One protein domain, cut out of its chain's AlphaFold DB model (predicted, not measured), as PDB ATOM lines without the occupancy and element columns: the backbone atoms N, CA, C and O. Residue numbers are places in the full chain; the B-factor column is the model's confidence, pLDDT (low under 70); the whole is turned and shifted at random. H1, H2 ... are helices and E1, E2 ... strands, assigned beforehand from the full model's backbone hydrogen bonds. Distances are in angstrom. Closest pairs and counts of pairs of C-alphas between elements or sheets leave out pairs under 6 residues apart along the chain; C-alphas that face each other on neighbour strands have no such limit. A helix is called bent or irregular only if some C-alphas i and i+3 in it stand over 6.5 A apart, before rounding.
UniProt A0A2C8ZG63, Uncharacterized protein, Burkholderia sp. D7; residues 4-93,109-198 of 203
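AT A GLANCE: This is residues 4 to 93 and 109 to 198 of the 203 residues of an uncharacterized protein of Burkholderia sp. D7 (UniProt A0A2C8ZG63). Two small, curled four-stranded sheets stand at far ends of the domain, with the longer helices between them. H5 starts at one sheet and H8 at the other; the second half of H5 crosses H8 about at right angles, H3 lies side by side with H8, and H7 side by side with H5. The 180 printed residues hold eight named helices and eight named strands, in the order H1 H2 E1 E2 H3 H4 E3 E4 H5 H6 E5 E6 H7 E7 E8 H8, and the class is mixed, helices and strands. The sheets, E1 E2 E4 E3 and E5 E6 E8 E7 in order, are antiparallel throughout. The whole is compact, with a radius of gyration of the C-alphas of 17.3 A and spans of 57 by 38 by 32 A.

IN THESE COORDINATES: Find C-alpha 4 at (135.508, 272.548, 247.616), where H1, residues 4 to 8, begins. H2 is residues 13 to 16, E1 residues 21 to 23, and E2 residues 26 to 30, 12.0 A long. H3, residues 36 to 47, is 17.3 A long and irregular: C-alphas 37 and 40 are 7.6 A apart. Then come H4, residues 50 to 53, E3, residues 62 to 64, and E4, residues 70 to 73. Look next at C-alpha 74, (153.628, 283.013, 252.068), from which H5 runs 28.9 A to residue 93. After the cut come H6, residues 109 to 121, 19.3 A long, E5, residues 126 to 128, and E6, residues 131 to 135, 12.0 A long. H7, residues 143 to 154, is 14.6 A long; E7 is residues 159 to 161 and E8 residues 167 to 170. H8, residues 173 to 196, runs 34.7 A to C-alpha 196 at (149.355, 293.448, 277.182).

HOW THE PARTS SIT: Begin with H3 and H5, the hubs, which touch three helices each. H3 touches H8 at a shallow tilt of 9 degrees, the same way; their closest C-alphas, Ala 41 and Leu 186, are 6.7 A apart. H5 touches H7 at a shallow tilt of 22 degrees, the same way, with C-alphas Ile 88 and Ala 146 closest at 6.3 A. H5 touches H8 about perpendicular, at 84 degrees, with C-alphas Gln 87 and Ala 189 closest at 6.6 A. H5 also touches H6, about perpendicular at 77 degrees, with C-alphas Arg 78 and Gly 116 closest at 6.9 A. H2 only just touches H3, with 3 pairs of C-alphas within 8 A, the closest being Gly 13 and Met 36 at 6.1 A; H1 touches no helix. In the first sheet look for N 21 and O 28 of the hairpin E1 and E2, 2.9 A apart, N 29 and O 72 between E2 and E4, 2.9 A, and N 63 and O 71 of the hairpin E3 and E4, 2.8 A. H4 and H5 only graze this sheet. In the second sheet look for N 126 and O 133 of the hairpin E5 and E6, 2.9 A, N 134 and O 169 between E6 and E8, 2.8 A, and N 160 and O 168 of the hairpin E7 and E8, 2.8 A. H7 and H8 are on one face of it, two layers, that is, helices on one face of a sheet; H8 stands up from the sheet, its line rising 82 degrees. E2, H3 H4, E3 and E6, H7, E7 are split strand-helix-strand units, like-running strands with another strand between them, each with a right-handed crossover. Every O i to N i+4 pair is within hydrogen-bond range in H1, H5, H7 and H8, against 6 of 8 in H3 and 5 of 9 in H6; H2 and H4 are too short for such a pair.

THE WHOLE: The C-alphas farthest apart, Gly 56 and Glu 163, are 57.9 A from each other. Residues 94 to 108 are not printed, and C-alphas 93 and 109 are 22.3 A apart across the cut. Of the links that are printed whole, H4 to E3 and E6 to H7 are short, the others tight. The mean pLDDT of the printed part is 78.3; it is under 70 at residues 4 to 17, 89 to 93, 109 to 122, 141 to 142 and 197 to 198.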
ATOM      1  N   GLN A   4     134.711 271.864 246.588       42.44
ATOM      2  CA  GLN A   4     135.508 272.548 247.616       42.44
ATOM      3  C   GLN A   4     134.751 272.807 248.935       42.44
ATOM      4  O   GLN A   4     135.339 272.654 250.001       42.44
ATOM      5  N   ASP A   5     133.445 273.100 248.891       38.66
ATOM      6  CA  ASP A   5     132.611 273.249 250.098       38.66
ATOM      7  C   ASP A   5     132.374 271.897 250.786       38.66
ATOM      8  O   ASP A   5     132.259 271.812 252.005       38.66
ATOM      9  N   LYS A   6     132.331 270.812 250.001       33.34
ATOM     10  CA  LYS A   6     132.199 269.441 250.515       33.34
ATOM     11  C   LYS A   6     133.525 268.882 251.035       33.34
ATOM     12  O   LYS A   6     133.506 268.071 251.950       33.34
ATOM     13  N   PHE A   7     134.654 269.346 250.499       38.25
ATOM     14  CA  PHE A   7     135.992 269.038 251.010       38.25
ATOM     15  C   PHE A   7     136.265 269.769 252.337       38.25
ATOM     16  O   PHE A   7     136.785 269.166 253.269       38.25
ATOM     17  N   ARG A   8     135.786 271.021 252.466       39.03
ATOM     18  CA  ARG A   8     135.742 271.788 253.730       39.03
ATOM     19  C   ARG A   8     134.975 271.091 254.850       39.03
ATOM     20  O   ARG A   8     135.338 271.225 256.007       39.03
ATOM     21  N   ALA A   9     133.897 270.388 254.512       36.41
ATOM     22  CA  ALA A   9     133.023 269.773 255.502       36.41
ATOM     23  C   ALA A   9     133.573 268.459 256.088       36.41
ATOM     24  O   ALA A   9     132.938 267.915 256.987       36.41
ATOM     25  N   PHE A  10     134.689 267.920 255.574       38.03
ATOM     26  CA  PHE A  10     135.069 266.539 255.883       38.03
ATOM     27  C   PHE A  10     136.388 266.341 256.628       38.03
ATOM     28  O   PHE A  10     136.492 265.322 257.306       38.03
ATOM     29  N   GLN A  11     137.389 267.227 256.548       41.72
ATOM     30  CA  GLN A  11     138.673 266.980 257.222       41.72
ATOM     31  C   GLN A  11     139.385 268.268 257.653       41.72
ATOM     32  O   GLN A  11     139.551 269.194 256.863       41.72
ATOM     33  N   ALA A  12     139.820 268.257 258.916       52.47
ATOM     34  CA  ALA A  12     140.962 268.976 259.471       52.47
ATOM     35  C   ALA A  12     142.012 269.305 258.382       52.47
ATOM     36  O   ALA A  12     142.493 268.406 257.680       52.47
ATOM     37  N   GLY A  13     142.315 270.592 258.189       56.09
ATOM     38  CA  GLY A  13     143.165 271.077 257.101       56.09
ATOM     39  C   GLY A  13     144.641 270.743 257.303       56.09
ATOM     40  O   GLY A  13     145.360 270.565 256.324       56.09
ATOM     41  N   LEU A  14     145.093 270.579 258.549       64.50
ATOM     42  CA  LEU A  14     146.471 270.175 258.845       64.50
ATOM     43  C   LEU A  14     146.787 268.762 258.311       64.50
ATOM     44  O   LEU A  14     147.784 268.611 257.605       64.50
ATOM     45  N   PRO A  15     145.930 267.740 258.525       59.75
ATOM     46  CA  PRO A  15     146.071 266.423 257.910       59.75
ATOM     47  C   PRO A  15     146.232 266.372 256.394       59.75
ATOM     48  O   PRO A  15     146.907 265.477 255.894       59.75
ATOM     49  N   LEU A  16     145.606 267.290 255.660       61.44
ATOM     50  CA  LEU A  16     145.628 267.314 254.191       61.44
ATOM     51  C   LEU A  16     146.656 268.288 253.615       61.44
ATOM     52  O   LEU A  16     146.881 268.313 252.405       61.44
ATOM     53  N   GLY A  17     147.275 269.056 254.500       68.88
ATOM     54  CA  GLY A  17     148.259 270.061 254.200       68.88
ATOM     55  C   GLY A  17     147.691 271.400 253.737       68.88
ATOM     56  O   GLY A  17     146.508 271.547 253.423       68.88
ATOM     57  N   VAL A  18     148.552 272.417 253.725       76.69
ATOM     58  CA  VAL A  18     148.160 273.796 253.409       76.69
ATOM     59  C   VAL A  18     148.305 274.080 251.921       76.69
ATOM     60  O   VAL A  18     149.414 274.014 251.379       76.69
ATOM     61  N   PRO A  19     147.209 274.459 251.241       77.88
ATOM     62  CA  PRO A  19     147.259 274.751 249.823       77.88
ATOM     63  C   PRO A  19     147.994 276.071 249.571       77.88
ATOM     64  O   PRO A  19     147.612 277.134 250.063       77.88
ATOM     65  N   ALA A  20     149.035 276.003 248.746       82.00
ATOM     66  CA  ALA A  20     149.738 277.173 248.248       82.00
ATOM     67  C   ALA A  20     149.236 277.558 246.854       82.00
ATOM     68  O   ALA A  20     149.175 276.728 245.945       82.00
ATOM     69  N   PHE A  21     148.938 278.838 246.666       86.38
ATOM     70  CA  PHE A  21     148.480 279.394 245.396       86.38
ATOM     71  C   PHE A  21     149.496 280.390 244.851       86.38
ATOM     72  O   PHE A  21     150.351 280.888 245.582       86.38
ATOM     73  N   LYS A  22     149.399 280.698 243.555       91.62
ATOM     74  CA  LYS A  22     150.194 281.750 242.920       91.62
ATOM     75  C   LYS A  22     149.282 282.905 242.527       91.62
ATOM     76  O   LYS A  22     148.362 282.706 241.739       91.62
ATOM     77  N   LEU A  23     149.548 284.100 243.047       91.50
ATOM     78  CA  LEU A  23     148.799 285.321 242.753       91.50
ATOM     79  C   LEU A  23     149.783 286.424 242.364       91.50
ATOM     80  O   LEU A  23     150.724 286.694 243.100       91.50
ATOM     81  N   ALA A  24     149.613 287.012 241.176       88.44
ATOM     82  CA  ALA A  24     150.519 288.034 240.632       88.44
ATOM     83  C   ALA A  24     152.023 287.663 240.681       88.44
ATOM     84  O   ALA A  24     152.887 288.517 240.844       88.44
ATOM     85  N   GLY A  25     152.351 286.373 240.536       88.62
ATOM     86  CA  GLY A  25     153.734 285.886 240.607       88.62
ATOM     87  C   GLY A  25     154.202 285.467 242.005       88.62
ATOM     88  O   GLY A  25     155.195 284.750 242.101       88.62
ATOM     89  N   GLU A  26     153.463 285.823 243.052       91.31
ATOM     90  CA  GLU A  26     153.784 285.564 244.455       91.31
ATOM     91  C   GLU A  26     153.096 284.290 244.972       91.31
ATOM     92  O   GLU A  26     151.976 283.969 244.569       91.31
ATOM     93  N   LYS A  27     153.767 283.546 245.862       89.44
ATOM     94  CA  LYS A  27     153.167 282.409 246.580       89.44
ATOM     95  C   LYS A  27     152.296 282.959 247.710       89.44
ATOM     96  O   LYS A  27     152.782 283.734 248.532       89.44
ATOM     97  N   VAL A  28     151.032 282.552 247.761       91.25
ATOM     98  CA  VAL A  28     150.045 283.057 248.721       91.25
ATOM     99  C   VAL A  28     149.211 281.927 249.318       91.25
ATOM    100  O   VAL A  28     149.020 280.879 248.693       91.25
ATOM    101  N   LEU A  29     148.681 282.165 250.513       90.06
ATOM    102  CA  LEU A  29     147.639 281.361 251.140       90.06
ATOM    103  C   LEU A  29     146.354 282.186 251.164       90.06
ATOM    104  O   LEU A  29     146.291 283.230 251.809       90.06
ATOM    105  N   PHE A  30     145.313 281.727 250.471       89.38
ATOM    106  CA  PHE A  30     143.993 282.331 250.628       89.38
ATOM    107  C   PHE A  30     143.504 282.133 252.065       89.38
ATOM    108  O   PHE A  30     143.518 281.007 252.556       89.38
ATOM    109  N   LEU A  31     143.019 283.194 252.723       89.12
ATOM    110  CA  LEU A  31     142.595 283.120 254.133       89.12
ATOM    111  C   LEU A  31     141.486 282.081 254.335       89.12
ATOM    112  O   LEU A  31     141.473 281.327 255.299       89.12
ATOM    113  N   HIS A  32     140.592 281.976 253.355       85.00
ATOM    114  CA  HIS A  32     139.500 281.007 253.340       85.00
ATOM    115  C   HIS A  32     139.961 279.556 253.069       85.00
ATOM    116  O   HIS A  32     139.138 278.638 253.103       85.00
ATOM    117  N   CYS A  33     141.242 279.354 252.763       83.25
ATOM    118  CA  CYS A  33     141.896 278.060 252.587       83.25
ATOM    119  C   CYS A  33     142.880 277.733 253.723       83.25
ATOM    120  O   CYS A  33     143.525 276.688 253.656       83.25
ATOM    121  N   ALA A  34     143.022 278.600 254.731       83.81
ATOM    122  CA  ALA A  34     143.803 278.281 255.920       83.81
ATOM    123  C   ALA A  34     143.191 277.065 256.651       83.81
ATOM    124  O   ALA A  34     141.966 276.891 256.599       83.81
ATOM    125  N   PRO A  35     144.004 276.230 257.330       81.31
ATOM    126  CA  PRO A  35     143.489 275.140 258.151       81.31
ATOM    127  C   PRO A  35     142.471 275.669 259.154       81.31
ATOM    128  O   PRO A  35     142.739 276.652 259.846       81.31
ATOM    129  N   MET A  36     141.305 275.029 259.230       79.00
ATOM    130  CA  MET A  36     140.225 275.458 260.128       79.00
ATOM    131  C   MET A  36     140.669 275.460 261.589       79.00
ATOM    132  O   MET A  36     140.256 276.308 262.372       79.00
ATOM    133  N   GLU A  37     141.556 274.536 261.940       78.56
ATOM    134  CA  GLU A  37     142.139 274.391 263.265       78.56
ATOM    135  C   GLU A  37     142.901 275.649 263.695       78.56
ATOM    136  O   GLU A  37     142.963 275.949 264.884       78.56
ATOM    137  N   LEU A  38     143.442 276.391 262.726       83.06
ATOM    138  CA  LEU A  38     144.249 277.589 262.938       83.06
ATOM    139  C   LEU A  38     143.532 278.870 262.502       83.06
ATOM    140  O   LEU A  38     144.063 279.953 262.725       83.06
ATOM    141  N   SER A  39     142.352 278.786 261.877       84.56
ATOM    142  CA  SER A  39     141.742 279.941 261.208       84.56
ATOM    143  C   SER A  39     141.384 281.070 262.168       84.56
ATOM    144  O   SER A  39     141.575 282.232 261.823       84.56
ATOM    145  N   ASP A  40     140.891 280.745 263.366       84.75
ATOM    146  CA  ASP A  40     140.567 281.759 264.379       84.75
ATOM    147  C   ASP A  40     141.835 282.441 264.910       84.75
ATOM    148  O   ASP A  40     141.963 283.665 264.847       84.75
ATOM    149  N   ALA A  41     142.815 281.636 265.332       86.62
ATOM    150  CA  ALA A  41     144.085 282.128 265.851       86.62
ATOM    151  C   ALA A  41     144.836 282.986 264.823       86.62
ATOM    152  O   ALA A  41     145.357 284.045 265.161       86.62
ATOM    153  N   LEU A  42     144.836 282.565 263.558       89.81
ATOM    154  CA  LEU A  42     145.427 283.302 262.448       89.81
ATOM    155  C   LEU A  42     144.768 284.670 262.246       89.81
ATOM    156  O   LEU A  42     145.469 285.664 262.076       89.81
ATOM    157  N   LEU A  43     143.434 284.734 262.230       89.50
ATOM    158  CA  LEU A  43     142.723 285.995 262.018       89.50
ATOM    159  C   LEU A  43     142.982 286.974 263.164       89.50
ATOM    160  O   LEU A  43     143.272 288.140 262.906       89.50
ATOM    161  N   ARG A  44     142.937 286.497 264.412       90.69
ATOM    162  CA  ARG A  44     143.253 287.315 265.590       90.69
ATOM    163  C   ARG A  44     144.703 287.783 265.580       90.69
ATOM    164  O   ARG A  44     144.957 288.962 265.788       90.69
ATOM    165  N   TRP A  45     145.641 286.897 265.250       92.81
ATOM    166  CA  TRP A  45     147.052 287.252 265.115       92.81
ATOM    167  C   TRP A  45     147.272 288.340 264.056       92.81
ATOM    168  O   TRP A  45     147.975 289.310 264.323       92.81
ATOM    169  N   LEU A  46     146.616 288.245 262.894       91.38
ATOM    170  CA  LEU A  46     146.674 289.288 261.863       91.38
ATOM    171  C   LEU A  46     146.113 290.627 262.360       91.38
ATOM    172  O   LEU A  46     146.680 291.667 262.053       91.38
ATOM    173  N   MET A  47     145.026 290.618 263.138       89.00
ATOM    174  CA  MET A  47     144.446 291.844 263.704       89.00
ATOM    175  C   MET A  47     145.363 292.540 264.718       89.00
ATOM    176  O   MET A  47     145.251 293.749 264.887       89.00
ATOM    177  N   LEU A  48     146.264 291.799 265.366       88.75
ATOM    178  CA  LEU A  48     147.268 292.351 266.281       88.75
ATOM    179  C   LEU A  48     148.485 292.952 265.555       88.75
ATOM    180  O   LEU A  48     149.282 293.644 266.180       88.75
ATOM    181  N   HIS A  49     148.622 292.721 264.247       88.81
ATOM    182  CA  HIS A  49     149.719 293.225 263.418       88.81
ATOM    183  C   HIS A  49     149.163 294.156 262.330       88.81
ATOM    184  O   HIS A  49     149.059 293.790 261.154       88.81
ATOM    185  N   ASP A  50     148.752 295.367 262.729       84.44
ATOM    186  CA  ASP A  50     148.106 296.344 261.834       84.44
ATOM    187  C   ASP A  50     148.971 296.680 260.607       84.44
ATOM    188  O   ASP A  50     148.469 296.839 259.494       84.44
ATOM    189  N   ASP A  51     150.293 296.676 260.763       87.50
ATOM    190  CA  ASP A  51     151.260 296.895 259.688       87.50
ATOM    191  C   ASP A  51     151.180 295.849 258.561       87.50
ATOM    192  O   ASP A  51     151.515 296.165 257.412       87.50
ATOM    193  N   LEU A  52     150.692 294.639 258.856       88.38
ATOM    194  CA  LEU A  52     150.495 293.555 257.891       88.38
ATOM    195  C   LEU A  52     149.134 293.626 257.187       88.38
ATOM    196  O   LEU A  52     148.986 293.102 256.080       88.38
ATOM    197  N   VAL A  53     148.135 294.265 257.794       87.56
ATOM    198  CA  VAL A  53     146.757 294.334 257.270       87.56
ATOM    199  C   VAL A  53     146.481 295.674 256.580       87.56
ATOM    200  O   VAL A  53     145.660 295.753 255.661       87.56
ATOM    201  N   HIS A  54     147.189 296.732 256.972       86.56
ATOM    202  CA  HIS A  54     146.980 298.076 256.462       86.56
ATOM    203  C   HIS A  54     147.457 298.223 255.009       86.56
ATOM    204  O   HIS A  54     148.648 298.193 254.717       86.56
ATOM    205  N   MET A  55     146.531 298.476 254.078       81.25
ATOM    206  CA  MET A  55     146.823 298.579 252.634       81.25
ATOM    207  C   MET A  55     147.827 299.682 252.256       81.25
ATOM    208  O   MET A  55     148.444 299.601 251.196       81.25
ATOM    209  N   GLY A  56     147.982 300.709 253.096       78.81
ATOM    210  CA  GLY A  56     148.974 301.773 252.913       78.81
ATOM    211  C   GLY A  56     150.365 301.440 253.464       78.81
ATOM    212  O   GLY A  56     151.301 302.203 253.237       78.81
ATOM    213  N   SER A  57     150.510 300.328 254.189       83.06
ATOM    214  CA  SER A  57     151.771 299.924 254.799       83.06
ATOM    215  C   SER A  57     152.690 299.305 253.744       83.06
ATOM    216  O   SER A  57     152.250 298.446 252.973       83.06
ATOM    217  N   PRO A  58     153.989 299.658 253.723       77.75
ATOM    218  CA  PRO A  58     154.965 298.972 252.879       77.75
ATOM    219  C   PRO A  58     155.107 297.481 253.238       77.75
ATOM    220  O   PRO A  58     155.593 296.707 252.414       77.75
ATOM    221  N   GLY A  59     154.670 297.081 254.438       82.50
ATOM    222  CA  GLY A  59     154.646 295.701 254.923       82.50
ATOM    223  C   GLY A  59     153.346 294.940 254.652       82.50
ATOM    224  O   GLY A  59     153.249 293.787 255.064       82.50
ATOM    225  N   CYS A  60     152.362 295.534 253.960       88.19
ATOM    226  CA  CYS A  60     151.052 294.911 253.771       88.19
ATOM    227  C   CYS A  60     151.171 293.492 253.186       88.19
ATOM    228  O   CYS A  60     151.643 293.270 252.061       88.19
ATOM    229  N   ALA A  61     150.695 292.526 253.962       89.50
ATOM    230  CA  ALA A  61     150.724 291.100 253.686       89.50
ATOM    231  C   ALA A  61     149.525 290.624 252.865       89.50
ATOM    232  O   ALA A  61     149.519 289.491 252.380       89.50
ATOM    233  N   LEU A  62     148.493 291.455 252.724       93.25
ATOM    234  CA  LEU A  62     147.266 291.058 252.055       93.25
ATOM    235  C   LEU A  62     147.353 291.261 250.542       93.25
ATOM    236  O   LEU A  62     147.874 292.251 250.022       93.25
ATOM    237  N   ARG A  63     146.832 290.277 249.818       92.75
ATOM    238  CA  ARG A  63     146.628 290.279 248.374       92.75
ATOM    239  C   ARG A  63     145.175 289.943 248.103       92.75
ATOM    240  O   ARG A  63     144.574 289.136 248.807       92.75
ATOM    241  N   PHE A  64     144.630 290.540 247.058       93.12
ATOM    242  CA  PHE A  64     143.265 290.290 246.629       93.12
ATOM    243  C   PHE A  64     143.305 289.788 245.197       93.12
ATOM    244  O   PHE A  64     144.037 290.329 244.368       93.12
ATOM    245  N   ASP A  65     142.559 288.726 244.920       92.06
ATOM    246  CA  ASP A  65     142.372 288.268 243.550       92.06
ATOM    247  C   ASP A  65     141.263 289.054 242.836       92.06
ATOM    248  O   ASP A  65     140.650 289.965 243.395       92.06
ATOM    249  N   GLU A  66     140.982 288.683 241.587       90.38
ATOM    250  CA  GLU A  66     139.932 289.305 240.766       90.38
ATOM    251  C   GLU A  66     138.523 289.163 241.368       90.38
ATOM    252  O   GLU A  66     137.618 289.915 241.018       90.38
ATOM    253  N   LEU A  67     138.333 288.211 242.285       91.12
ATOM    254  CA  LEU A  67     137.083 287.976 243.004       91.12
ATOM    255  C   LEU A  67     137.068 288.654 244.383       91.12
ATOM    256  O   LEU A  67     136.196 288.353 245.198       91.12
ATOM    257  N   HIS A  68     138.027 289.541 244.661       90.00
ATOM    258  CA  HIS A  68     138.217 290.208 245.950       90.00
ATOM    259  C   HIS A  68     138.398 289.246 247.135       90.00
ATOM    260  O   HIS A  68     138.128 289.595 248.285       90.00
ATOM    261  N   ARG A  69     138.888 288.028 246.891       90.88
ATOM    262  CA  ARG A  69     139.221 287.076 247.953       90.88
ATOM    263  C   ARG A  69     140.565 287.451 248.555       90.88
ATOM    264  O   ARG A  69     141.562 287.536 247.841       90.88
ATOM    265  N   ALA A  70     140.585 287.616 249.873       91.94
ATOM    266  CA  ALA A  70     141.800 287.914 250.613       91.94
ATOM    267  C   ALA A  70     142.727 286.691 250.688       91.94
ATOM    268  O   ALA A  70     142.312 285.573 251.027       91.94
ATOM    269  N   ALA A  71     143.998 286.929 250.403       92.44
ATOM    270  CA  ALA A  71     145.102 286.010 250.590       92.44
ATOM    271  C   ALA A  71     146.219 286.705 251.361       92.44
ATOM    272  O   ALA A  71     146.425 287.903 251.197       92.44
ATOM    273  N   MET A  72     146.951 285.952 252.171       93.50
ATOM    274  CA  MET A  72     148.194 286.425 252.766       93.50
ATOM    275  C   MET A  72     149.384 285.947 251.937       93.50
ATOM    276  O   MET A  72     149.344 284.870 251.327       93.50
ATOM    277  N   THR A  73     150.468 286.710 251.947       92.50
ATOM    278  CA  THR A  73     151.730 286.258 251.363       92.50
ATOM    279  C   THR A  73     152.302 285.070 252.139       92.50
ATOM    280  O   THR A  73     152.148 284.945 253.355       92.50
ATOM    281  N   TRP A  74     152.993 284.172 251.436       88.62
ATOM    282  CA  TRP A  74     153.628 283.013 252.068       88.62
ATOM    283  C   TRP A  74     154.652 283.370 253.166       88.62
ATOM    284  O   TRP A  74     154.710 282.651 254.162       88.62
ATOM    285  N   PRO A  75     155.448 284.454 253.048       89.12
ATOM    286  CA  PRO A  75     156.306 284.900 254.143       89.12
ATOM    287  C   PRO A  75     155.540 285.252 255.423       89.12
ATOM    288  O   PRO A  75     156.018 284.933 256.503       89.12
ATOM    289  N   VAL A  76     154.352 285.852 255.324       90.94
ATOM    290  CA  VAL A  76     153.537 286.197 256.504       90.94
ATOM    291  C   VAL A  76     152.862 284.963 257.092       90.94
ATOM    292  O   VAL A  76     152.822 284.812 258.308       90.94
ATOM    293  N   TRP A  77     152.438 284.020 256.247       89.06
ATOM    294  CA  TRP A  77     152.025 282.694 256.715       89.06
ATOM    295  C   TRP A  77     153.125 282.011 257.540       89.06
ATOM    296  O   TRP A  77     152.855 281.464 258.605       89.06
ATOM    297  N   ARG A  78     154.380 282.087 257.081       83.69
ATOM    298  CA  ARG A  78     155.538 281.571 257.821       83.69
ATOM    299  C   ARG A  78     155.745 282.300 259.152       83.69
ATOM    300  O   ARG A  78     155.935 281.623 260.147       83.69
ATOM    301  N   GLN A  79     155.631 283.628 259.189       88.25
ATOM    302  CA  GLN A  79     155.734 284.389 260.446       88.25
ATOM    303  C   GLN A  79     154.676 283.967 261.474       88.25
ATOM    304  O   GLN A  79     154.998 283.796 262.645       88.25
ATOM    305  N   PHE A  80     153.433 283.747 261.039       87.94
ATOM    306  CA  PHE A  80     152.381 283.229 261.916       87.94
ATOM    307  C   PHE A  80     152.739 281.850 262.487       87.94
ATOM    308  O   PHE A  80     152.550 281.594 263.673       87.94
ATOM    309  N   LEU A  81     153.262 280.957 261.649       83.12
ATOM    310  CA  LEU A  81     153.679 279.624 262.075       83.12
ATOM    311  C   LEU A  81     154.904 279.651 263.004       83.12
ATOM    312  O   LEU A  81     154.952 278.862 263.945       83.12
ATOM    313  N   ASP A  82     155.857 280.552 262.769       80.69
ATOM    314  CA  ASP A  82     157.010 280.762 263.652       80.69
ATOM    315  C   ASP A  82     156.528 281.248 265.029       80.69
ATOM    316  O   ASP A  82     156.871 280.656 266.052       80.69
ATOM    317  N   TRP A  83     155.628 282.238 265.061       87.19
ATOM    318  CA  TRP A  83     154.983 282.697 266.294       87.19
ATOM    319  C   TRP A  83     154.229 281.563 267.004       87.19
ATOM    320  O   TRP A  83     154.352 281.396 268.215       87.19
ATOM    321  N   MET A  84     153.470 280.752 266.263       84.31
ATOM    322  CA  MET A  84     152.743 279.604 266.808       84.31
ATOM    323  C   MET A  84     153.697 278.609 267.481       84.31
ATOM    324  O   MET A  84     153.418 278.159 268.593       84.31
ATOM    325  N   ALA A  85     154.815 278.281 266.829       74.88
ATOM    326  CA  ALA A  85     155.836 277.396 267.380       74.88
ATOM    327  C   ALA A  85     156.434 277.970 268.673       74.88
ATOM    328  O   ALA A  85     156.493 277.263 269.678       74.88
ATOM    329  N   GLU A  86     156.758 279.266 268.694       80.25
ATOM    330  CA  GLU A  86     157.237 279.949 269.901       80.25
ATOM    331  C   GLU A  86     156.229 279.872 271.052       80.25
ATOM    332  O   GLU A  86     156.613 279.599 272.186       80.25
ATOM    333  N   GLN A  87     154.933 280.073 270.794       80.94
ATOM    334  CA  GLN A  87     153.922 279.993 271.855       80.94
ATOM    335  C   GLN A  87     153.782 278.578 272.417       80.94
ATOM    336  O   GLN A  87     153.560 278.405 273.618       80.94
ATOM    337  N   ILE A  88     153.928 277.564 271.567       75.06
ATOM    338  CA  ILE A  88     153.904 276.171 272.001       75.06
ATOM    339  C   ILE A  88     155.155 275.840 272.834       75.06
ATOM    340  O   ILE A  88     155.038 275.197 273.881       75.06
ATOM    341  N   ASP A  89     156.327 276.339 272.444       69.50
ATOM    342  CA  ASP A  89     157.572 276.184 273.206       69.50
ATOM    343  C   ASP A  89     157.518 276.939 274.552       69.50
ATOM    344  O   ASP A  89     157.878 276.400 275.598       69.50
ATOM    345  N   VAL A  90     156.971 278.156 274.592       68.94
ATOM    346  CA  VAL A  90     156.778 278.911 275.848       68.94
ATOM    347  C   VAL A  90     155.758 278.225 276.764       68.94
ATOM    348  O   VAL A  90     155.943 278.178 277.986       68.94
ATOM    349  N   GLY A  91     154.686 277.671 276.193       58.78
ATOM    350  CA  GLY A  91     153.731 276.831 276.917       58.78
ATOM    351  C   GLY A  91     154.393 275.588 277.520       58.78
ATOM    352  O   GLY A  91     154.056 275.196 278.639       58.78
ATOM    353  N   THR A  92     155.391 275.040 276.823       55.94
ATOM    354  CA  THR A  92     156.203 273.891 277.248       55.94
ATOM    355  C   THR A  92     157.086 274.230 278.461       55.94
ATOM    356  O   THR A  92     157.115 273.478 279.441       55.94
ATOM    357  N   ASP A  93     157.727 275.402 278.482       53.09
ATOM    358  CA  ASP A  93     158.619 275.818 279.578       53.09
ATOM    359  C   ASP A  93     157.886 276.224 280.869       53.09
ATOM    360  O   ASP A  93     158.405 276.030 281.975       53.09
ATOM    361  N   TRP A 109     166.580 279.514 260.404       32.41
ATOM    362  CA  TRP A 109     166.314 279.580 258.956       32.41
ATOM    363  C   TRP A 109     166.033 278.218 258.305       32.41
ATOM    364  O   TRP A 109     165.215 278.132 257.385       32.41
ATOM    365  N   ALA A 110     166.687 277.151 258.776       34.94
ATOM    366  CA  ALA A 110     166.471 275.790 258.281       34.94
ATOM    367  C   ALA A 110     165.123 275.229 258.760       34.94
ATOM    368  O   ALA A 110     164.400 274.609 257.975       34.94
ATOM    369  N   SER A 111     164.747 275.524 260.008       42.31
ATOM    370  CA  SER A 111     163.448 275.182 260.585       42.31
ATOM    371  C   SER A 111     162.304 275.867 259.843       42.31
ATOM    372  O   SER A 111     161.356 275.193 259.462       42.31
ATOM    373  N   ALA A 112     162.427 277.160 259.519       36.78
ATOM    374  CA  ALA A 112     161.372 277.920 258.844       36.78
ATOM    375  C   ALA A 112     161.130 277.486 257.378       36.78
ATOM    376  O   ALA A 112     160.017 277.571 256.849       36.78
ATOM    377  N   PHE A 113     162.171 277.013 256.679       39.69
ATOM    378  CA  PHE A 113     162.016 276.440 255.337       39.69
ATOM    379  C   PHE A 113     161.296 275.102 255.359       39.69
ATOM    380  O   PHE A 113     160.378 274.883 254.568       39.69
ATOM    381  N   ALA A 114     161.687 274.246 256.288       43.56
ATOM    382  CA  ALA A 114     161.113 272.928 256.427       43.56
ATOM    383  C   ALA A 114     159.677 272.986 257.012       43.56
ATOM    384  O   ALA A 114     158.830 272.192 256.609       43.56
ATOM    385  N   LEU A 115     159.372 274.048 257.772       47.16
ATOM    386  CA  LEU A 115     158.055 274.440 258.287       47.16
ATOM    387  C   LEU A 115     156.990 274.733 257.204       47.16
ATOM    388  O   LEU A 115     155.788 274.571 257.398       47.16
ATOM    389  N   GLY A 116     157.425 275.182 256.022       51.31
ATOM    390  CA  GLY A 116     156.527 275.430 254.889       51.31
ATOM    391  C   GLY A 116     156.238 274.190 254.038       51.31
ATOM    392  O   GLY A 116     155.221 274.157 253.348       51.31
ATOM    393  N   GLU A 117     157.136 273.204 254.053       54.62
ATOM    394  CA  GLU A 117     157.049 271.990 253.231       54.62
ATOM    395  C   GLU A 117     156.332 270.853 253.974       54.62
ATOM    396  O   GLU A 117     155.513 270.163 253.370       54.62
ATOM    397  N   GLY A 118     156.567 270.695 255.286       53.06
ATOM    398  CA  GLY A 118     155.914 269.673 256.114       53.06
ATOM    399  C   GLY A 118     154.401 269.853 256.160       53.06
ATOM    400  O   GLY A 118     153.642 268.935 255.846       53.06
ATOM    401  N   ILE A 119     153.956 271.080 256.420       59.69
ATOM    402  CA  ILE A 119     152.537 271.427 256.357       59.69
ATOM    403  C   ILE A 119     151.991 271.357 254.921       59.69
ATOM    404  O   ILE A 119     150.821 271.053 254.757       59.69
ATOM    405  N   ALA A 120     152.763 271.583 253.855       54.66
ATOM    406  CA  ALA A 120     152.243 271.432 252.485       54.66
ATOM    407  C   ALA A 120     151.993 269.960 252.091       54.66
ATOM    408  O   ALA A 120     151.149 269.692 251.237       54.66
ATOM    409  N   ALA A 121     152.712 269.017 252.708       58.44
ATOM    410  CA  ALA A 121     152.624 267.587 252.414       58.44
ATOM    411  C   ALA A 121     151.495 266.853 253.169       58.44
ATOM    412  O   ALA A 121     151.120 265.748 252.770       58.44
ATOM    413  N   GLY A 122     150.938 267.464 254.220       65.69
ATOM    414  CA  GLY A 122     149.918 266.856 255.079       65.69
ATOM    415  C   GLY A 122     150.490 265.885 256.119       65.69
ATOM    416  O   GLY A 122     151.699 265.670 256.211       65.69
ATOM    417  N   VAL A 123     149.609 265.300 256.932       70.00
ATOM    418  CA  VAL A 123     149.979 264.405 258.039       70.00
ATOM    419  C   VAL A 123     149.749 262.945 257.614       70.00
ATOM    420  O   VAL A 123     148.612 262.573 257.300       70.00
ATOM    421  N   PRO A 124     150.783 262.086 257.615       75.94
ATOM    422  CA  PRO A 124     150.647 260.698 257.194       75.94
ATOM    423  C   PRO A 124     149.849 259.866 258.206       75.94
ATOM    424  O   PRO A 124     150.037 259.976 259.416       75.94
ATOM    425  N   ARG A 125     148.984 258.980 257.699       79.62
ATOM    426  CA  ARG A 125     148.250 257.988 258.500       79.62
ATOM    427  C   ARG A 125     148.869 256.611 258.308       79.62
ATOM    428  O   ARG A 125     149.090 256.186 257.172       79.62
ATOM    429  N   ARG A 126     149.139 255.911 259.406       84.75
ATOM    430  CA  ARG A 126     149.636 254.530 259.419       84.75
ATOM    431  C   ARG A 126     148.687 253.633 260.190       84.75
ATOM    432  O   ARG A 126     147.862 254.115 260.950       84.75
ATOM    433  N   GLU A 127     148.822 252.329 260.005       88.00
ATOM    434  CA  GLU A 127     148.086 251.341 260.789       88.00
ATOM    435  C   GLU A 127     149.010 250.728 261.846       88.00
ATOM    436  O   GLU A 127     150.135 250.330 261.533       88.00
ATOM    437  N   LEU A 128     148.539 250.655 263.089       88.06
ATOM    438  CA  LEU A 128     149.195 249.978 264.203       88.06
ATOM    439  C   LEU A 128     148.140 249.165 264.955       88.06
ATOM    440  O   LEU A 128     147.180 249.721 265.476       88.06
ATOM    441  N   HIS A 129     148.295 247.839 264.977       86.50
ATOM    442  CA  HIS A 129     147.366 246.906 265.636       86.50
ATOM    443  C   HIS A 129     145.878 247.083 265.255       86.50
ATOM    444  O   HIS A 129     144.991 246.843 266.070       86.50
ATOM    445  N   GLY A 130     145.597 247.467 264.005       85.06
ATOM    446  CA  GLY A 130     144.235 247.707 263.510       85.06
ATOM    447  C   GLY A 130     143.683 249.106 263.807       85.06
ATOM    448  O   GLY A 130     142.556 249.407 263.417       85.06
ATOM    449  N   GLU A 131     144.465 249.979 264.445       86.81
ATOM    450  CA  GLU A 131     144.132 251.384 264.673       86.81
ATOM    451  C   GLU A 131     144.902 252.290 263.709       86.81
ATOM    452  O   GLU A 131     146.055 252.033 263.362       86.81
ATOM    453  N   GLN A 132     144.264 253.378 263.272       85.88
ATOM    454  CA  GLN A 132     144.955 254.424 262.521       85.88
ATOM    455  C   GLN A 132     145.755 255.280 263.498       85.88
ATOM    456  O   GLN A 132     145.197 255.782 264.473       85.88
ATOM    457  N   VAL A 133     147.041 255.464 263.222       88.06
ATOM    458  CA  VAL A 133     147.967 256.209 264.070       88.06
ATOM    459  C   VAL A 133     148.810 257.196 263.269       88.06
ATOM    460  O   VAL A 133     149.063 257.015 262.074       88.06
ATOM    461  N   LEU A 134     149.277 258.231 263.958       87.56
ATOM    462  CA  LEU A 134     150.336 259.127 263.518       87.56
ATOM    463  C   LEU A 134     151.611 258.795 264.290       87.56
ATOM    464  O   LEU A 134     151.641 258.949 265.509       87.56
ATOM    465  N   TYR A 135     152.671 258.379 263.599       88.81
ATOM    466  CA  TYR A 135     153.975 258.242 264.243       88.81
ATOM    467  C   TYR A 135     154.616 259.610 264.474       88.81
ATOM    468  O   TYR A 135     154.572 260.489 263.611       88.81
ATOM    469  N   LEU A 136     155.252 259.776 265.632       86.81
ATOM    470  CA  LEU A 136     155.852 261.041 266.049       86.81
ATOM    471  C   LEU A 136     156.966 261.504 265.093       86.81
ATOM    472  O   LEU A 136     157.102 262.691 264.824       86.81
ATOM    473  N   ASP A 137     157.745 260.574 264.543       84.06
ATOM    474  CA  ASP A 137     158.802 260.840 263.556       84.06
ATOM    475  C   ASP A 137     158.272 261.104 262.137       84.06
ATOM    476  O   ASP A 137     159.022 261.564 261.274       84.06
ATOM    477  N   GLU A 138     156.986 260.851 261.897       82.19
ATOM    478  CA  GLU A 138     156.289 261.115 260.638       82.19
ATOM    479  C   GLU A 138     155.369 262.344 260.722       82.19
ATOM    480  O   GLU A 138     154.923 262.841 259.690       82.19
ATOM    481  N   ALA A 139     155.127 262.881 261.922       77.94
ATOM    482  CA  ALA A 139     154.391 264.126 262.106       77.94
ATOM    483  C   ALA A 139     155.081 265.296 261.378       77.94
ATOM    484  O   ALA A 139     156.315 265.274 261.212       77.94
ATOM    485  N   PRO A 140     154.318 266.331 260.972       72.75
ATOM    486  CA  PRO A 140     154.899 267.575 260.495       72.75
ATOM    487  C   PRO A 140     155.910 268.063 261.528       72.75
ATOM    488  O   PRO A 140     155.649 268.050 262.735       72.75
ATOM    489  N   MET A 141     157.116 268.374 261.065       67.62
ATOM    490  CA  MET A 141     158.263 268.616 261.936       67.62
ATOM    491  C   MET A 141     158.058 269.757 262.933       67.62
ATOM    492  O   MET A 141     158.651 269.740 264.005       67.62
ATOM    493  N   GLU A 142     157.184 270.694 262.590       66.06
ATOM    494  CA  GLU A 142     156.748 271.846 263.369       66.06
ATOM    495  C   GLU A 142     155.987 271.398 264.619       66.06
ATOM    496  O   GLU A 142     156.161 271.951 265.700       66.06
ATOM    497  N   PHE A 143     155.188 270.339 264.491       73.88
ATOM    498  CA  PHE A 143     154.456 269.766 265.610       73.88
ATOM    499  C   PHE A 143     155.253 268.705 266.356       73.88
ATOM    500  O   PHE A 143     154.796 268.278 267.403       73.88
ATOM    501  N   ARG A 144     156.426 268.255 265.895       79.31
ATOM    502  CA  ARG A 144     157.156 267.179 266.596       79.31
ATOM    503  C   ARG A 144     157.573 267.549 268.018       79.31
ATOM    504  O   ARG A 144     157.333 266.720 268.895       79.31
ATOM    505  N   PRO A 145     158.171 268.727 268.289       77.25
ATOM    506  CA  PRO A 145     158.514 269.115 269.658       77.25
ATOM    507  C   PRO A 145     157.259 269.234 270.528       77.25
ATOM    508  O   PRO A 145     157.188 268.623 271.591       77.25
ATOM    509  N   ALA A 146     156.237 269.917 270.006       80.00
ATOM    510  CA  ALA A 146     154.933 270.096 270.633       80.00
ATOM    511  C   ALA A 146     154.248 268.767 270.976       80.00
ATOM    512  O   ALA A 146     153.811 268.553 272.100       80.00
ATOM    513  N   LEU A 147     154.173 267.861 270.005       83.62
ATOM    514  CA  LEU A 147     153.528 266.562 270.116       83.62
ATOM    515  C   LEU A 147     154.307 265.654 271.062       83.62
ATOM    516  O   LEU A 147     153.702 264.953 271.865       83.62
ATOM    517  N   ARG A 148     155.644 265.705 271.023       86.31
ATOM    518  CA  ARG A 148     156.491 264.994 271.981       86.31
ATOM    519  C   ARG A 148     156.240 265.479 273.402       86.31
ATOM    520  O   ARG A 148     155.991 264.658 274.273       86.31
ATOM    521  N   HIS A 149     156.264 266.789 273.631       83.44
ATOM    522  CA  HIS A 149     155.985 267.350 274.948       83.44
ATOM    523  C   HIS A 149     154.569 267.016 275.415       83.44
ATOM    524  O   HIS A 149     154.375 266.595 276.551       83.44
ATOM    525  N   TRP A 150     153.582 267.174 274.539       86.62
ATOM    526  CA  TRP A 150     152.198 266.874 274.858       86.62
ATOM    527  C   TRP A 150     152.029 265.403 275.255       86.62
ATOM    528  O   TRP A 150     151.422 265.127 276.286       86.62
ATOM    529  N   LEU A 151     152.648 264.467 274.530       88.81
ATOM    530  CA  LEU A 151     152.682 263.058 274.924       88.81
ATOM    531  C   LEU A 151     153.430 262.849 276.249       88.81
ATOM    532  O   LEU A 151     152.924 262.158 277.120       88.81
ATOM    533  N   ASP A 152     154.595 263.455 276.448       85.44
ATOM    534  CA  ASP A 152     155.415 263.199 277.639       85.44
ATOM    535  C   ASP A 152     154.828 263.823 278.924       85.44
ATOM    536  O   ASP A 152     154.938 263.243 280.006       85.44
ATOM    537  N   ALA A 153     154.207 265.001 278.828       81.56
ATOM    538  CA  ALA A 153     153.854 265.840 279.978       81.56
ATOM    539  C   ALA A 153     152.351 266.077 280.167       81.56
ATOM    540  O   ALA A 153     151.915 266.309 281.296       81.56
ATOM    541  N   VAL A 154     151.554 266.045 279.097       81.81
ATOM    542  CA  VAL A 154     150.122 266.396 279.150       81.81
ATOM    543  C   VAL A 154     149.247 265.147 279.076       81.81
ATOM    544  O   VAL A 154     148.321 264.994 279.871       81.81
ATOM    545  N   ALA A 155     149.549 264.242 278.149       85.69
ATOM    546  CA  ALA A 155     148.720 263.093 277.815       85.69
ATOM    547  C   ALA A 155     149.552 261.815 277.547       85.69
ATOM    548  O   ALA A 155     149.432 261.211 276.480       85.69
ATOM    549  N   PRO A 156     150.348 261.323 278.517       85.12
ATOM    550  CA  PRO A 156     151.174 260.119 278.331       85.12
ATOM    551  C   PRO A 156     150.367 258.848 278.081       85.12
ATOM    552  O   PRO A 156     150.872 257.900 277.483       85.12
ATOM    553  N   ALA A 157     149.098 258.830 278.492       85.94
ATOM    554  CA  ALA A 157     148.180 257.733 278.206       85.94
ATOM    555  C   ALA A 157     147.797 257.631 276.715       85.94
ATOM    556  O   ALA A 157     147.350 256.569 276.279       85.94
ATOM    557  N   GLU A 158     147.992 258.692 275.926       85.94
ATOM    558  CA  GLU A 158     147.692 258.718 274.487       85.94
ATOM    559  C   GLU A 158     148.839 258.161 273.634       85.94
ATOM    560  O   GLU A 158     148.643 257.831 272.462       85.94
ATOM    561  N   ALA A 159     150.027 257.978 274.221       88.69
ATOM    562  CA  ALA A 159     151.156 257.376 273.530       88.69
ATOM    563  C   ALA A 159     150.897 255.885 273.254       88.69
ATOM    564  O   ALA A 159     150.494 255.105 274.125       88.69
ATOM    565  N   ARG A 160     151.158 255.471 272.020       89.19
ATOM    566  CA  ARG A 160     151.239 254.079 271.575       89.19
ATOM    567  C   ARG A 160     152.661 253.812 271.118       89.19
ATOM    568  O   ARG A 160     153.323 254.708 270.610       89.19
ATOM    569  N   TYR A 161     153.126 252.588 271.299       91.12
ATOM    570  CA  TYR A 161     154.463 252.191 270.883       91.12
ATOM    571  C   TYR A 161     154.356 250.961 269.999       91.12
ATOM    572  O   TYR A 161     153.637 250.021 270.341       91.12
ATOM    573  N   ASP A 162     155.046 250.983 268.863       90.00
ATOM    574  CA  ASP A 162     155.208 249.783 268.049       90.00
ATOM    575  C   ASP A 162     156.283 248.849 268.636       90.00
ATOM    576  O   ASP A 162     156.964 249.166 269.616       90.00
ATOM    577  N   GLU A 163     156.462 247.682 268.017       88.75
ATOM    578  CA  GLU A 163     157.452 246.680 268.441       88.75
ATOM    579  C   GLU A 163     158.905 247.185 268.372       88.75
ATOM    580  O   GLU A 163     159.786 246.633 269.030       88.75
ATOM    581  N   SER A 164     159.165 248.244 267.596       89.56
ATOM    582  CA  SER A 164     160.476 248.892 267.487       89.56
ATOM    583  C   SER A 164     160.685 250.017 268.508       89.56
ATOM    584  O   SER A 164     161.774 250.588 268.580       89.56
ATOM    585  N   GLY A 165     159.665 250.323 269.316       88.06
ATOM    586  CA  GLY A 165     159.676 251.400 270.300       88.06
ATOM    587  C   GLY A 165     159.380 252.782 269.714       88.06
ATOM    588  O   GLY A 165     159.623 253.783 270.391       88.06
ATOM    589  N   ARG A 166     158.866 252.880 268.480       89.69
ATOM    590  CA  ARG A 166     158.457 254.170 267.902       89.69
ATOM    591  C   ARG A 166     157.163 254.635 268.550       89.69
ATOM    592  O   ARG A 166     156.181 253.898 268.574       89.69
ATOM    593  N   ALA A 167     157.175 255.874 269.036       89.88
ATOM    594  CA  ALA A 167     155.999 256.517 269.601       89.88
ATOM    595  C   ALA A 167     155.021 256.927 268.492       89.88
ATOM    596  O   ALA A 167     155.406 257.521 267.479       89.88
ATOM    597  N   ALA A 168     153.750 256.638 268.718       90.00
ATOM    598  CA  ALA A 168     152.640 256.970 267.854       90.00
ATOM    599  C   ALA A 168     151.447 257.463 268.675       90.00
ATOM    600  O   ALA A 168     151.337 257.222 269.874       90.00
ATOM    601  N   LEU A 169     150.550 258.153 267.993       89.50
ATOM    602  CA  LEU A 169     149.332 258.742 268.520       89.50
ATOM    603  C   LEU A 169     148.137 258.138 267.791       89.50
ATOM    604  O   LEU A 169     148.191 258.010 266.569       89.50
ATOM    605  N   THR A 170     147.048 257.822 268.488       87.81
ATOM    606  CA  THR A 170     145.808 257.412 267.813       87.81
ATOM    607  C   THR A 170     145.248 258.561 266.971       87.81
ATOM    608  O   THR A 170     145.228 259.722 267.375       87.81
ATOM    609  N   TRP A 171     144.808 258.250 265.753       81.88
ATOM    610  CA  TRP A 171     144.404 259.271 264.788       81.88
ATOM    611  C   TRP A 171     143.124 260.008 265.183       81.88
ATOM    612  O   TRP A 171     142.967 261.174 264.842       81.88
ATOM    613  N   TRP A 172     142.178 259.329 265.824       78.06
ATOM    614  CA  TRP A 172     140.901 259.945 266.176       78.06
ATOM    615  C   TRP A 172     141.018 260.662 267.514       78.06
ATOM    616  O   TRP A 172     141.048 261.884 267.538       78.06
ATOM    617  N   ASP A 173     141.202 259.911 268.596       81.62
ATOM    618  CA  ASP A 173     141.179 260.488 269.940       81.62
ATOM    619  C   ASP A 173     142.449 261.294 270.244       81.62
ATOM    620  O   ASP A 173     142.385 262.445 270.676       81.62
ATOM    621  N   GLY A 174     143.619 260.723 269.954       84.31
ATOM    622  CA  GLY A 174     144.897 261.337 270.282       84.31
ATOM    623  C   GLY A 174     145.184 262.600 269.467       84.31
ATOM    624  O   GLY A 174     145.567 263.626 270.029       84.31
ATOM    625  N   TRP A 175     144.999 262.558 268.145       83.81
ATOM    626  CA  TRP A 175     145.226 263.731 267.286       83.81
ATOM    627  C   TRP A 175     144.239 264.857 267.588       83.81
ATOM    628  O   TRP A 175     144.646 266.012 267.670       83.81
ATOM    629  N   GLU A 176     142.958 264.546 267.801       80.69
ATOM    630  CA  GLU A 176     141.956 265.554 268.158       80.69
ATOM    631  C   GLU A 176     142.261 266.201 269.514       80.69
ATOM    632  O   GLU A 176     142.186 267.427 269.651       80.69
ATOM    633  N   ALA A 177     142.686 265.406 270.500       83.94
ATOM    634  CA  ALA A 177     143.099 265.914 271.802       83.94
ATOM    635  C   ALA A 177     144.354 266.800 271.702       83.94
ATOM    636  O   ALA A 177     144.409 267.861 272.331       83.94
ATOM    637  N   PHE A 178     145.325 266.421 270.866       84.62
ATOM    638  CA  PHE A 178     146.505 267.239 270.589       84.62
ATOM    639  C   PHE A 178     146.135 268.577 269.937       84.62
ATOM    640  O   PHE A 178     146.551 269.632 270.416       84.62
ATOM    641  N   ILE A 179     145.308 268.563 268.887       83.31
ATOM    642  CA  ILE A 179     144.851 269.787 268.211       83.31
ATOM    643  C   ILE A 179     144.081 270.693 269.174       83.31
ATOM    644  O   ILE A 179     144.331 271.897 269.213       83.31
ATOM    645  N   SER A 180     143.204 270.124 270.000       82.12
ATOM    646  CA  SER A 180     142.464 270.878 271.018       82.12
ATOM    647  C   SER A 180     143.406 271.554 272.019       82.12
ATOM    648  O   SER A 180     143.209 272.711 272.395       82.12
ATOM    649  N   TRP A 181     144.468 270.860 272.438       86.56
ATOM    650  CA  TRP A 181     145.495 271.434 273.305       86.56
ATOM    651  C   TRP A 181     146.267 272.576 272.629       86.56
ATOM    652  O   TRP A 181     146.461 273.625 273.251       86.56
ATOM    653  N   VAL A 182     146.645 272.426 271.354       84.44
ATOM    654  CA  VAL A 182     147.285 273.501 270.575       84.44
ATOM    655  C   VAL A 182     146.370 274.726 270.513       84.44
ATOM    656  O   VAL A 182     146.796 275.827 270.853       84.44
ATOM    657  N   GLN A 183     145.095 274.550 270.161       82.25
ATOM    658  CA  GLN A 183     144.129 275.649 270.072       82.25
ATOM    659  C   GLN A 183     143.956 276.396 271.397       82.25
ATOM    660  O   GLN A 183     143.931 277.629 271.410       82.25
ATOM    661  N   ASN A 184     143.881 275.672 272.515       82.31
ATOM    662  CA  ASN A 184     143.799 276.276 273.844       82.31
ATOM    663  C   ASN A 184     145.068 277.064 274.192       82.31
ATOM    664  O   ASN A 184     144.978 278.175 274.718       82.31
ATOM    665  N   THR A 185     146.240 276.521 273.858       81.75
ATOM    666  CA  THR A 185     147.534 277.178 274.084       81.75
ATOM    667  C   THR A 185     147.624 278.489 273.300       81.75
ATOM    668  O   THR A 185     147.934 279.533 273.873       81.75
ATOM    669  N   LEU A 186     147.260 278.467 272.015       81.88
ATOM    670  CA  LEU A 186     147.251 279.658 271.164       81.88
ATOM    671  C   LEU A 186     146.201 280.678 271.600       81.88
ATOM    672  O   LEU A 186     146.478 281.872 271.609       81.88
ATOM    673  N   SER A 187     145.017 280.224 272.012       83.56
ATOM    674  CA  SER A 187     143.968 281.111 272.525       83.56
ATOM    675  C   SER A 187     144.417 281.839 273.793       83.56
ATOM    676  O   SER A 187     144.157 283.033 273.934       83.56
ATOM    677  N   GLY A 188     145.118 281.142 274.692       81.69
ATOM    678  CA  GLY A 188     145.716 281.740 275.885       81.69
ATOM    679  C   GLY A 188     146.814 282.749 275.548       81.69
ATOM    680  O   GLY A 188     146.817 283.845 276.097       81.69
ATOM    681  N   ALA A 189     147.703 282.413 274.609       83.06
ATOM    682  CA  ALA A 189     148.764 283.313 274.160       83.06
ATOM    683  C   ALA A 189     148.214 284.585 273.494       83.06
ATOM    684  O   ALA A 189     148.649 285.687 273.820       83.06
ATOM    685  N   LEU A 190     147.216 284.449 272.613       86.25
ATOM    686  CA  LEU A 190     146.528 285.588 271.995       86.25
ATOM    687  C   LEU A 190     145.839 286.459 273.034       86.25
ATOM    688  O   LEU A 190     145.923 287.676 272.945       86.25
ATOM    689  N   HIS A 191     145.198 285.849 274.030       86.12
ATOM    690  CA  HIS A 191     144.578 286.609 275.106       86.12
ATOM    691  C   HIS A 191     145.610 287.443 275.876       86.12
ATOM    692  O   HIS A 191     145.353 288.613 276.129       86.12
ATOM    693  N   CYS A 192     146.785 286.881 276.189       85.62
ATOM    694  CA  CYS A 192     147.868 287.643 276.815       85.62
ATOM    695  C   CYS A 192     148.328 288.819 275.939       85.62
ATOM    696  O   CYS A 192     148.440 289.930 276.444       85.62
ATOM    697  N   LEU A 193     148.528 288.602 274.634       85.06
ATOM    698  CA  LEU A 193     148.922 289.671 273.705       85.06
ATOM    699  C   LEU A 193     147.871 290.785 273.620       85.06
ATOM    700  O   LEU A 193     148.210 291.964 273.676       85.06
ATOM    701  N   GLU A 194     146.591 290.420 273.533       84.44
ATOM    702  CA  GLU A 194     145.476 291.371 273.511       84.44
ATOM    703  C   GLU A 194     145.399 292.203 274.800       84.44
ATOM    704  O   GLU A 194     145.069 293.386 274.745       84.44
ATOM    705  N   THR A 195     145.701 291.605 275.958       81.88
ATOM    706  CA  THR A 195     145.682 292.313 277.245       81.88
ATOM    707  C   THR A 195     146.929 293.157 277.487       81.88
ATOM    708  O   THR A 195     146.815 294.227 278.081       81.88
ATOM    709  N   ASP A 196     148.096 292.717 277.013       70.81
ATOM    710  CA  ASP A 196     149.355 293.448 277.182       70.81
ATOM    711  C   ASP A 196     149.393 294.702 276.286       70.81
ATOM    712  O   ASP A 196     149.838 295.756 276.735       70.81
ATOM    713  N   CYS A 197     148.812 294.654 275.078       53.78
ATOM    714  CA  CYS A 197     148.632 295.838 274.223       53.78
ATOM    715  C   CYS A 197     147.688 296.903 274.816       53.78
ATOM    716  O   CYS A 197     147.730 298.050 274.385       53.78
ATOM    717  N   GLY A 198     146.843 296.558 275.793       48.09
ATOM    718  CA  GLY A 198     145.939 297.510 276.449       48.09
ATOM    719  C   GLY A 198     146.564 298.294 277.607       48.09
ATOM    720  O   GLY A 198     145.954 299.247 278.084       48.09
TER     721      GLY A 198